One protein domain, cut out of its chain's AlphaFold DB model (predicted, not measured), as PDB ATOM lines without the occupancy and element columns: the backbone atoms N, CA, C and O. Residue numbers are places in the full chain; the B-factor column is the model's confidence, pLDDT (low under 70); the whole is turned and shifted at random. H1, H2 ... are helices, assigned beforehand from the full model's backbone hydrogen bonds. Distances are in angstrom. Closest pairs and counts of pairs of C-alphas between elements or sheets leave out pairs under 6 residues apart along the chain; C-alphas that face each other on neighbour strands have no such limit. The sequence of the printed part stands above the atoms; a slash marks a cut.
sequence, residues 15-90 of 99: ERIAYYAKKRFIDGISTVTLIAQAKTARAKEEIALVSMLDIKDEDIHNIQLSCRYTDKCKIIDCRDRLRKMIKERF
ATOM      1  N   GLU A  15      19.442  49.958  52.084       77.25
ATOM      2  CA  GLU A  15      20.302  51.039  52.569       77.25
ATOM      3  C   GLU A  15      21.753  50.810  52.148       77.25
ATOM      4  O   GLU A  15      22.429  51.738  51.695       77.25
ATOM      5  N   ARG A  16      22.222  49.559  52.207       80.25
ATOM      6  CA  ARG A  16      23.560  49.190  51.724       80.25
ATOM      7  C   ARG A  16      23.680  49.337  50.216       80.25
ATOM      8  O   ARG A  16      24.684  49.864  49.739       80.25
ATOM      9  N   ILE A  17      22.661  48.941  49.458       82.00
ATOM     10  CA  ILE A  17      22.653  49.126  48.002       82.00
ATOM     11  C   ILE A  17      22.705  50.618  47.648       82.00
ATOM     12  O   ILE A  17      23.537  51.019  46.837       82.00
ATOM     13  N   ALA A  18      21.897  51.460  48.298       81.38
ATOM     14  CA  ALA A  18      21.936  52.908  48.094       81.38
ATOM     15  C   ALA A  18      23.299  53.509  48.480       81.38
ATOM     16  O   ALA A  18      23.817  54.379  47.780       81.38
ATOM     17  N   TYR A  19      23.922  53.017  49.552       84.50
ATOM     18  CA  TYR A  19      25.270  53.418  49.953       84.50
ATOM     19  C   TYR A  19      26.318  53.105  48.875       84.50
ATOM     20  O   TYR A  19      27.137  53.962  48.535       84.50
ATOM     21  N   TYR A  20      26.287  51.902  48.299       85.12
ATOM     22  CA  TYR A  20      27.196  51.534  47.213       85.12
ATOM     23  C   TYR A  20      26.882  52.280  45.911       85.12
ATOM     24  O   TYR A  20      27.811  52.653  45.194       85.12
ATOM     25  N   ALA A  21      25.608  52.568  45.636       84.25
ATOM     26  CA  ALA A  21      25.196  53.394  44.507       84.25
ATOM     27  C   ALA A  21      25.729  54.821  44.618       84.25
ATOM     28  O   ALA A  21      26.300  55.322  43.653       84.25
ATOM     29  N   LYS A  22      25.650  55.436  45.804       84.25
ATOM     30  CA  LYS A  22      26.290  56.731  46.066       84.25
ATOM     31  C   LYS A  22      27.779  56.673  45.750       84.25
ATOM     32  O   LYS A  22      28.285  57.482  44.983       84.25
ATOM     33  N   LYS A  23      28.474  55.681  46.305       84.12
ATOM     34  CA  LYS A  23      29.918  55.542  46.109       84.12
ATOM     35  C   LYS A  23      30.313  55.389  44.646       84.12
ATOM     36  O   LYS A  23      31.340  55.913  44.233       84.12
ATOM     37  N   ARG A  24      29.508  54.668  43.871       83.25
ATOM     38  CA  ARG A  24      29.766  54.467  42.450       83.25
ATOM     39  C   ARG A  24      29.454  55.714  41.626       83.25
ATOM     40  O   ARG A  24      30.322  56.184  40.901       83.25
ATOM     41  N   PHE A  25      28.226  56.214  41.719       80.88
ATOM     42  CA  PHE A  25      27.695  57.216  40.792       80.88
ATOM     43  C   PHE A  25      27.928  58.661  41.246       80.88
ATOM     44  O   PHE A  25      27.955  59.552  40.409       80.88
ATOM     45  N   ILE A  26      28.117  58.899  42.547       80.31
ATOM     46  CA  ILE A  26      28.388  60.232  43.106       80.31
ATOM     47  C   ILE A  26      29.872  60.386  43.431       80.31
ATOM     48  O   ILE A  26      30.509  61.327  42.973       80.31
ATOM     49  N   ASP A  27      30.440  59.443  44.189       80.75
ATOM     50  CA  ASP A  27      31.845  59.532  44.611       80.75
ATOM     51  C   ASP A  27      32.827  59.046  43.518       80.75
ATOM     52  O   ASP A  27      34.042  59.129  43.694       80.75
ATOM     53  N   GLY A  28      32.320  58.524  42.390       82.62
ATOM     54  CA  GLY A  28      33.121  58.101  41.232       82.62
ATOM     55  C   GLY A  28      33.974  56.846  41.457       82.62
ATOM     56  O   GLY A  28      34.954  56.620  40.746       82.62
ATOM     57  N   ILE A  29      33.651  56.020  42.458       86.38
ATOM     58  CA  ILE A  29      34.436  54.828  42.800       86.38
ATOM     59  C   ILE A  29      34.034  53.656  41.894       86.38
ATOM     60  O   ILE A  29      32.877  53.240  41.859       86.38
ATOM     61  N   SER A  30      35.011  53.060  41.204       85.69
ATOM     62  CA  SER A  30      34.750  51.937  40.296       85.69
ATOM     63  C   SER A  30      34.151  50.709  41.005       85.69
ATOM     64  O   SER A  30      34.468  50.419  42.165       85.69
ATOM     65  N   THR A  31      33.352  49.913  40.277       85.19
ATOM     66  CA  THR A  31      32.822  48.622  40.765       85.19
ATOM     67  C   THR A  31      33.914  47.736  41.334       85.19
ATOM     68  O   THR A  31      33.739  47.117  42.378       85.19
ATOM     69  N   VAL A  32      35.038  47.658  40.618       86.38
ATOM     70  CA  VAL A  32      36.138  46.747  40.930       86.38
ATOM     71  C   VAL A  32      36.773  47.154  42.255       86.38
ATOM     72  O   VAL A  32      37.011  46.304  43.110       86.38
ATOM     73  N   THR A  33      36.953  48.459  42.473       87.88
ATOM     74  CA  THR A  33      37.445  49.008  43.741       87.88
ATOM     75  C   THR A  33      36.482  48.716  44.892       87.88
ATOM     76  O   THR A  33      36.922  48.291  45.960       87.88
ATOM     77  N   LEU A  34      35.171  48.879  44.690       86.88
ATOM     78  CA  LEU A  34      34.168  48.571  45.715       86.88
ATOM     79  C   LEU A  34      34.136  47.073  46.055       86.88
ATOM     80  O   LEU A  34      34.119  46.713  47.232       86.88
ATOM     81  N   ILE A  35      34.184  46.195  45.048       86.56
ATOM     82  CA  ILE A  35      34.224  44.735  45.232       86.56
ATOM     83  C   ILE A  35      35.500  44.310  45.966       86.56
ATOM     84  O   ILE A  35      35.439  43.443  46.838       86.56
ATOM     85  N   ALA A  36      36.644  44.922  45.650       86.00
ATOM     86  CA  ALA A  36      37.909  44.651  46.331       86.00
ATOM     87  C   ALA A  36      37.868  45.050  47.818       86.00
ATOM     88  O   ALA A  36      38.472  44.382  48.653       86.00
ATOM     89  N   GLN A  37      37.122  46.104  48.165       87.25
ATOM     90  CA  GLN A  37      36.926  46.552  49.550       87.25
ATOM     91  C   GLN A  37      35.857  45.742  50.307       87.25
ATOM     92  O   GLN A  37      35.804  45.774  51.541       87.25
ATOM     93  N   ALA A  38      34.992  45.019  49.597       87.62
ATOM     94  CA  ALA A  38      33.907  44.255  50.192       87.62
ATOM     95  C   ALA A  38      34.414  42.973  50.870       87.62
ATOM     96  O   ALA A  38      34.929  42.053  50.231       87.62
ATOM     97  N   LYS A  39      34.208  42.888  52.189       84.12
ATOM     98  CA  LYS A  39      34.648  41.755  53.022       84.12
ATOM     99  C   LYS A  39      33.719  40.540  52.970       84.12
ATOM    100  O   LYS A  39      34.137  39.449  53.337       84.12
ATOM    101  N   THR A  40      32.467  40.712  52.546       83.31
ATOM    102  CA  THR A  40      31.457  39.643  52.553       83.31
ATOM    103  C   THR A  40      30.912  39.382  51.155       83.31
ATOM    104  O   THR A  40      30.826  40.294  50.333       83.31
ATOM    105  N   ALA A  41      30.515  38.133  50.889       78.50
ATOM    106  CA  ALA A  41      29.881  37.751  49.624       78.50
ATOM    107  C   ALA A  41      28.613  38.577  49.356       78.50
ATOM    108  O   ALA A  41      28.452  39.105  48.263       78.50
ATOM    109  N   ARG A  42      27.804  38.809  50.398       79.19
ATOM    110  CA  ARG A  42      26.606  39.658  50.335       79.19
ATOM    111  C   ARG A  42      26.914  41.092  49.890       79.19
ATOM    112  O   ARG A  42      26.232  41.613  49.022       79.19
ATOM    113  N   ALA A  43      27.974  41.710  50.417       79.94
ATOM    114  CA  ALA A  43      28.376  43.053  49.984       79.94
ATOM    115  C   ALA A  43      28.833  43.072  48.516       79.94
ATOM    116  O   ALA A  43      28.540  44.015  47.789       79.94
ATOM    117  N   LYS A  44      29.521  42.019  48.055       82.62
ATOM    118  CA  LYS A  44      29.903  41.885  46.641       82.62
ATOM    119  C   LYS A  44      28.681  41.722  45.734       82.62
ATOM    120  O   LYS A  44      28.651  42.345  44.679       82.62
ATOM    121  N   GLU A  45      27.680  40.945  46.154       79.19
ATOM    122  CA  GLU A  45      26.393  40.825  45.453       79.19
ATOM    123  C   GLU A  45      25.677  42.186  45.373       79.19
ATOM    124  O   GLU A  45      25.253  42.589  44.295       79.19
ATOM    125  N   GLU A  46      25.605  42.934  46.478       81.50
ATOM    126  CA  GLU A  46      24.995  44.273  46.534       81.50
ATOM    127  C   GLU A  46      25.696  45.267  45.586       81.50
ATOM    128  O   GLU A  46      25.040  46.010  44.859       81.50
ATOM    129  N   ILE A  47      27.032  45.250  45.523       85.12
ATOM    130  CA  ILE A  47      27.804  46.098  44.598       85.12
ATOM    131  C   ILE A  47      27.606  45.665  43.141       85.12
ATOM    132  O   ILE A  47      27.518  46.514  42.251       85.12
ATOM    133  N   ALA A  48      27.519  44.359  42.883       82.31
ATOM    134  CA  ALA A  48      27.214  43.843  41.555       82.31
ATOM    135  C   ALA A  48      25.816  44.293  41.098       82.31
ATOM    136  O   ALA A  48      25.668  44.725  39.959       82.31
ATOM    137  N   LEU A  49      24.816  44.307  41.984       78.62
ATOM    138  CA  LEU A  49      23.490  44.857  41.678       78.62
ATOM    139  C   LEU A  49      23.552  46.343  41.317       78.62
ATOM    140  O   LEU A  49      22.968  46.759  40.322       78.62
ATOM    141  N   VAL A  50      24.313  47.144  42.069       82.88
ATOM    142  CA  VAL A  50      24.527  48.562  41.739       82.88
ATOM    143  C   VAL A  50      25.174  48.727  40.365       82.88
ATOM    144  O   VAL A  50      24.835  49.652  39.633       82.88
ATOM    145  N   SER A  51      26.083  47.830  39.982       81.44
ATOM    146  CA  SER A  51      26.707  47.888  38.659       81.44
ATOM    147  C   SER A  51      25.749  47.624  37.503       81.44
ATOM    148  O   SER A  51      25.989  48.118  36.410       81.44
ATOM    149  N   MET A  52      24.632  46.934  37.748       77.12
ATOM    150  CA  MET A  52      23.599  46.715  36.730       77.12
ATOM    151  C   MET A  52      22.832  47.991  36.377       77.12
ATOM    152  O   MET A  52      22.191  48.044  35.335       77.12
ATOM    153  N   LEU A  53      22.892  49.022  37.222       77.31
ATOM    154  CA  LEU A  53      22.265  50.321  36.955       77.31
ATOM    155  C   LEU A  53      22.996  51.124  35.875       77.31
ATOM    156  O   LEU A  53      22.439  52.080  35.356       77.31
ATOM    157  N   ASP A  54      24.233  50.733  35.575       77.06
ATOM    158  CA  ASP A  54      25.098  51.310  34.544       77.06
ATOM    159  C   ASP A  54      24.875  50.657  33.167       77.06
ATOM    160  O   ASP A  54      25.476  51.047  32.173       77.06
ATOM    161  N   ILE A  55      24.049  49.608  33.120       75.19
ATOM    162  CA  ILE A  55      23.764  48.844  31.911       75.19
ATOM    163  C   ILE A  55      22.562  49.470  31.219       75.19
ATOM    164  O   ILE A  55      21.492  49.620  31.822       75.19
ATOM    165  N   LYS A  56      22.738  49.780  29.936       72.19
ATOM    166  CA  LYS A  56      21.688  50.347  29.100       72.19
ATOM    167  C   LYS A  56      20.488  49.416  28.995       72.19
ATOM    168  O   LYS A  56      20.594  48.189  29.051       72.19
ATOM    169  N   ASP A  57      19.328  50.025  28.794       67.81
ATOM    170  CA  ASP A  57      18.060  49.332  28.585       67.81
ATOM    171  C   ASP A  57      18.079  48.335  27.425       67.81
ATOM    172  O   ASP A  57      17.474  47.272  27.523       67.81
ATOM    173  N   GLU A  58      18.823  48.625  26.365       69.69
ATOM    174  CA  GLU A  58      18.995  47.719  25.227       69.69
ATOM    175  C   GLU A  58      19.826  46.466  25.566       69.69
ATOM    176  O   GLU A  58      19.535  45.375  25.075       69.69
ATOM    177  N   ASP A  59      20.807  46.594  26.463       67.88
ATOM    178  CA  ASP A  59      21.758  45.527  26.785       67.88
ATOM    179  C   ASP A  59      21.246  44.586  27.879       67.88
ATOM    180  O   ASP A  59      21.608  43.407  27.910       67.88
ATOM    181  N   ILE A  60      20.363  45.063  28.765       66.62
ATOM    182  CA  ILE A  60      19.898  44.275  29.915       66.62
ATOM    183  C   ILE A  60      19.114  43.020  29.513       66.62
ATOM    184  O   ILE A  60      19.136  42.020  30.232       66.62
ATOM    185  N   HIS A  61      18.451  43.048  28.354       63.28
ATOM    186  CA  HIS A  61      17.701  41.912  27.818       63.28
ATOM    187  C   HIS A  61      18.597  40.708  27.493       63.28
ATOM    188  O   HIS A  61      18.126  39.573  27.531       63.28
ATOM    189  N   ASN A  62      19.882  40.949  27.216       61.94
ATOM    190  CA  ASN A  62      20.861  39.912  26.890       61.94
ATOM    191  C   ASN A  62      21.596  39.368  28.124       61.94
ATOM    192  O   ASN A  62      22.388  38.431  28.012       61.94
ATOM    193  N   ILE A  63      21.338  39.923  29.311       64.12
ATOM    194  CA  ILE A  63      22.018  39.518  30.538       64.12
ATOM    195  C   ILE A  63      21.204  38.431  31.234       64.12
ATOM    196  O   ILE A  63      20.266  38.694  31.988       64.12
ATOM    197  N   GLN A  64      21.610  37.180  31.023       57.34
ATOM    198  CA  GLN A  64      21.179  36.068  31.865       57.34
ATOM    199  C   GLN A  64      21.923  36.120  33.201       57.34
ATOM    200  O   GLN A  64      23.060  35.667  33.319       57.34
ATOM    201  N   LEU A  65      21.281  36.672  34.230       56.97
ATOM    202  CA  LEU A  65      21.803  36.561  35.586       56.97
ATOM    203  C   LEU A  65      21.441  35.213  36.197       56.97
ATOM    204  O   LEU A  65      20.278  34.806  36.207       56.97
ATOM    205  N   SER A  66      22.420  34.606  36.860       54.62
ATOM    206  CA  SER A  66      22.233  33.507  37.811       54.62
ATOM    207  C   SER A  66      21.594  34.007  39.116       54.62
ATOM    208  O   SER A  66      22.081  33.730  40.212       54.62
ATOM    209  N   CYS A  67      20.538  34.821  39.028       58.88
ATOM    210  CA  CYS A  67      19.794  35.240  40.203       58.88
ATOM    211  C   CYS A  67      19.099  34.010  40.796       58.88
ATOM    212  O   CYS A  67      18.440  33.254  40.083       58.88
ATOM    213  N   ARG A  68      19.180  33.845  42.120       57.38
ATOM    214  CA  ARG A  68      18.477  32.780  42.861       57.38
ATOM    215  C   ARG A  68      16.950  32.816  42.679       57.38
ATOM    216  O   ARG A  68      16.277  31.855  43.031       57.38
ATOM    217  N   TYR A  69      16.425  33.904  42.114       57.78
ATOM    218  CA  TYR A  69      15.018  34.114  41.791       57.78
ATOM    219  C   TYR A  69      14.775  34.309  40.287       57.78
ATOM    220  O   TYR A  69      13.812  34.975  39.931       57.78
ATOM    221  N   THR A  70      15.629  33.785  39.402       57.25
ATOM    222  CA  THR A  70      15.532  34.003  37.941       57.25
ATOM    223  C   THR A  70      14.148  33.664  37.358       57.25
ATOM    224  O   THR A  70      13.621  34.418  36.548       57.25
ATOM    225  N   ASP A  71      13.466  32.638  37.881       56.25
ATOM    226  CA  ASP A  71      12.096  32.275  37.481       56.25
ATOM    227  C   ASP A  71      11.007  33.262  37.947       56.25
ATOM    228  O   ASP A  71       9.873  33.219  37.475       56.25
ATOM    229  N   LYS A  72      11.320  34.140  38.907       54.22
ATOM    230  CA  LYS A  72      10.365  35.055  39.566       54.22
ATOM    231  C   LYS A  72      10.767  36.526  39.487       54.22
ATOM    232  O   LYS A  72       9.990  37.389  39.884       54.22
ATOM    233  N   CYS A  73      11.964  36.822  38.995       58.94
ATOM    234  CA  CYS A  73      12.498  38.166  38.920       58.94
ATOM    235  C   CYS A  73      12.824  38.525  37.476       58.94
ATOM    236  O   CYS A  73      13.822  38.075  36.916       58.94
ATOM    237  N   LYS A  74      12.006  39.401  36.886       63.97
ATOM    238  CA  LYS A  74      12.405  40.094  35.665       63.97
ATOM    239  C   LYS A  74      13.480  41.103  36.053       63.97
ATOM    240  O   LYS A  74      13.201  42.062  36.763       63.97
ATOM    241  N   ILE A  75      14.705  40.871  35.593       66.75
ATOM    242  CA  ILE A  75      15.873  41.725  35.856       66.75
ATOM    243  C   ILE A  75      15.598  43.213  35.583       66.75
ATOM    244  O   ILE A  75      16.042  44.071  36.337       66.75
ATOM    245  N   ILE A  76      14.791  43.489  34.557       66.12
ATOM    246  CA  ILE A  76      14.327  44.826  34.178       66.12
ATOM    247  C   ILE A  76      13.550  45.465  35.326       66.12
ATOM    248  O   ILE A  76      13.879  46.570  35.722       66.12
ATOM    249  N   ASP A  77      12.587  44.752  35.910       71.00
ATOM    250  CA  ASP A  77      11.766  45.245  37.021       71.00
ATOM    251  C   ASP A  77      12.619  45.514  38.269       71.00
ATOM    252  O   ASP A  77      12.501  46.547  38.924       71.00
ATOM    253  N   CYS A  78      13.576  44.622  38.535       70.69
ATOM    254  CA  CYS A  78      14.518  44.767  39.637       70.69
ATOM    255  C   CYS A  78      15.412  46.004  39.471       70.69
ATOM    256  O   CYS A  78      15.570  46.799  40.399       70.69
ATOM    257  N   ARG A  79      15.954  46.205  38.263       75.38
ATOM    258  CA  ARG A  79      16.759  47.379  37.924       75.38
ATOM    259  C   ARG A  79      15.916  48.651  37.935       75.38
ATOM    260  O   ARG A  79      16.364  49.633  38.510       75.38
ATOM    261  N   ASP A  80      14.727  48.661  37.340       75.31
ATOM    262  CA  ASP A  80      13.840  49.830  37.322       75.31
ATOM    263  C   ASP A  80      13.460  50.261  38.733       75.31
ATOM    264  O   ASP A  80      13.533  51.442  39.076       75.31
ATOM    265  N   ARG A  81      13.146  49.295  39.596       74.81
ATOM    266  CA  ARG A  81      12.857  49.561  41.000       74.81
ATOM    267  C   ARG A  81      14.073  50.115  41.735       74.81
ATOM    268  O   ARG A  81      13.935  51.097  42.459       74.81
ATOM    269  N   LEU A  82      15.264  49.564  41.503       74.38
ATOM    270  CA  LEU A  82      16.510  50.096  42.058       74.38
ATOM    271  C   LEU A  82      16.840  51.504  41.529       74.38
ATOM    272  O   LEU A  82      17.151  52.382  42.334       74.38
ATOM    273  N   ARG A  83      16.717  51.757  40.215       77.19
ATOM    274  CA  ARG A  83      16.891  53.086  39.592       77.19
ATOM    275  C   ARG A  83      15.926  54.082  40.213       77.19
ATOM    276  O   ARG A  83      16.358  55.156  40.617       77.19
ATOM    277  N   LYS A  84      14.644  53.726  40.331       76.25
ATOM    278  CA  LYS A  84      13.622  54.585  40.935       76.25
ATOM    279  C   LYS A  84      13.967  54.921  42.383       76.25
ATOM    280  O   LYS A  84      13.999  56.095  42.725       76.25
ATOM    281  N   MET A  85      14.320  53.926  43.194       72.88
ATOM    282  CA  MET A  85      14.674  54.134  44.601       72.88
ATOM    283  C   MET A  85      15.920  55.004  44.776       72.88
ATOM    284  O   MET A  85      15.951  55.886  45.631       72.88
ATOM    285  N   ILE A  86      16.952  54.779  43.965       74.56
ATOM    286  CA  ILE A  86      18.173  55.590  43.967       74.56
ATOM    287  C   ILE A  86      17.838  57.011  43.518       74.56
ATOM    288  O   ILE A  86      18.201  57.964  44.198       74.56
ATOM    289  N   LYS A  87      17.059  57.176  42.448       73.06
ATOM    290  CA  LYS A  87      16.606  58.486  41.977       73.06
ATOM    291  C   LYS A  87      15.804  59.238  43.039       73.06
ATOM    292  O   LYS A  87      16.056  60.415  43.240       73.06
ATOM    293  N   GLU A  88      14.905  58.566  43.757       71.88
ATOM    294  CA  GLU A  88      14.163  59.147  44.885       71.88
ATOM    295  C   GLU A  88      15.095  59.514  46.050       71.88
ATOM    296  O   GLU A  88      14.941  60.568  46.666       71.88
ATOM    297  N   ARG A  89      16.102  58.682  46.340       67.88
ATOM    298  CA  ARG A  89      17.051  58.912  47.439       67.88
ATOM    299  C   ARG A  89      18.053  60.031  47.161       67.88
ATOM    300  O   ARG A  89      18.495  60.681  48.109       67.88
ATOM    301  N   PHE A  90      18.410  60.224  45.896       68.00
ATOM    302  CA  PHE A  90      19.378  61.204  45.401       68.00
ATOM    303  C   PHE A  90      18.703  62.271  44.532       68.00
ATOM    304  O   PHE A  90      19.340  62.802  43.628       68.00
TER     305      PHE A  90
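This is residues 15 to 90 of the 99 residues of an uncharacterized protein of hydrothermal vent metagenome (UniProt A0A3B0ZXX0). The longest helix, H5, lies across one end of H3, which H1 crosses and which forms a hairpin with H2. Small H4 sits near H5, and residues 68 to 73 stick out. The printed part has 76 residues with five named helices, H1 to H5, no named strand: all helix, compact, radius of gyration of the C-alphas 12.3 A, spans 31 by 27 by 21 A.

H5, residues 75 to 89, spans 20.8 A, ending at C-alpha 89 (17.051, 58.912, 47.439). H3, residues 41 to 54, spans 20.8 A. H1, residues 15 to 25, spans 15.2 A from C-alpha 15 (20.302, 51.039, 52.569). H2 is residues 31 to 37, 9.9 A; H4 is residues 57 to 60, 5.5 A.

H5, with residues 79 to 83 alone, touches residues 52 to 53 of the hub H3, about perpendicular at 87 degrees; the closest C-alphas, Leu 53 and Arg 79, are 6.3 A apart. H1 touches H3 at a steep tilt of 49 degrees, the same way; closest C-alphas Ile 17 and Glu 46, 5.6 A. The hairpin of H2 and H3 has a shallow tilt of 18 degrees; closest C-alphas Ile 35 and Lys 44, 5.4 A. H4 is close to but not clearly touching H5; closest C-alphas Ile 60 and Ile 76, 7.0 A. Every O i to N i+4 pair is within hydrogen-bond range in H1, H2 and H5, and 8 of 10 in H3; H4 is too short for one.

The farthest C-alphas, Asp 27 and Asp 71, are 34.4 A apart. The printed part has no cut; the link H4 to H5 is long. The model's pLDDT is under 70 at residues 57 to 76 and 89 to 90.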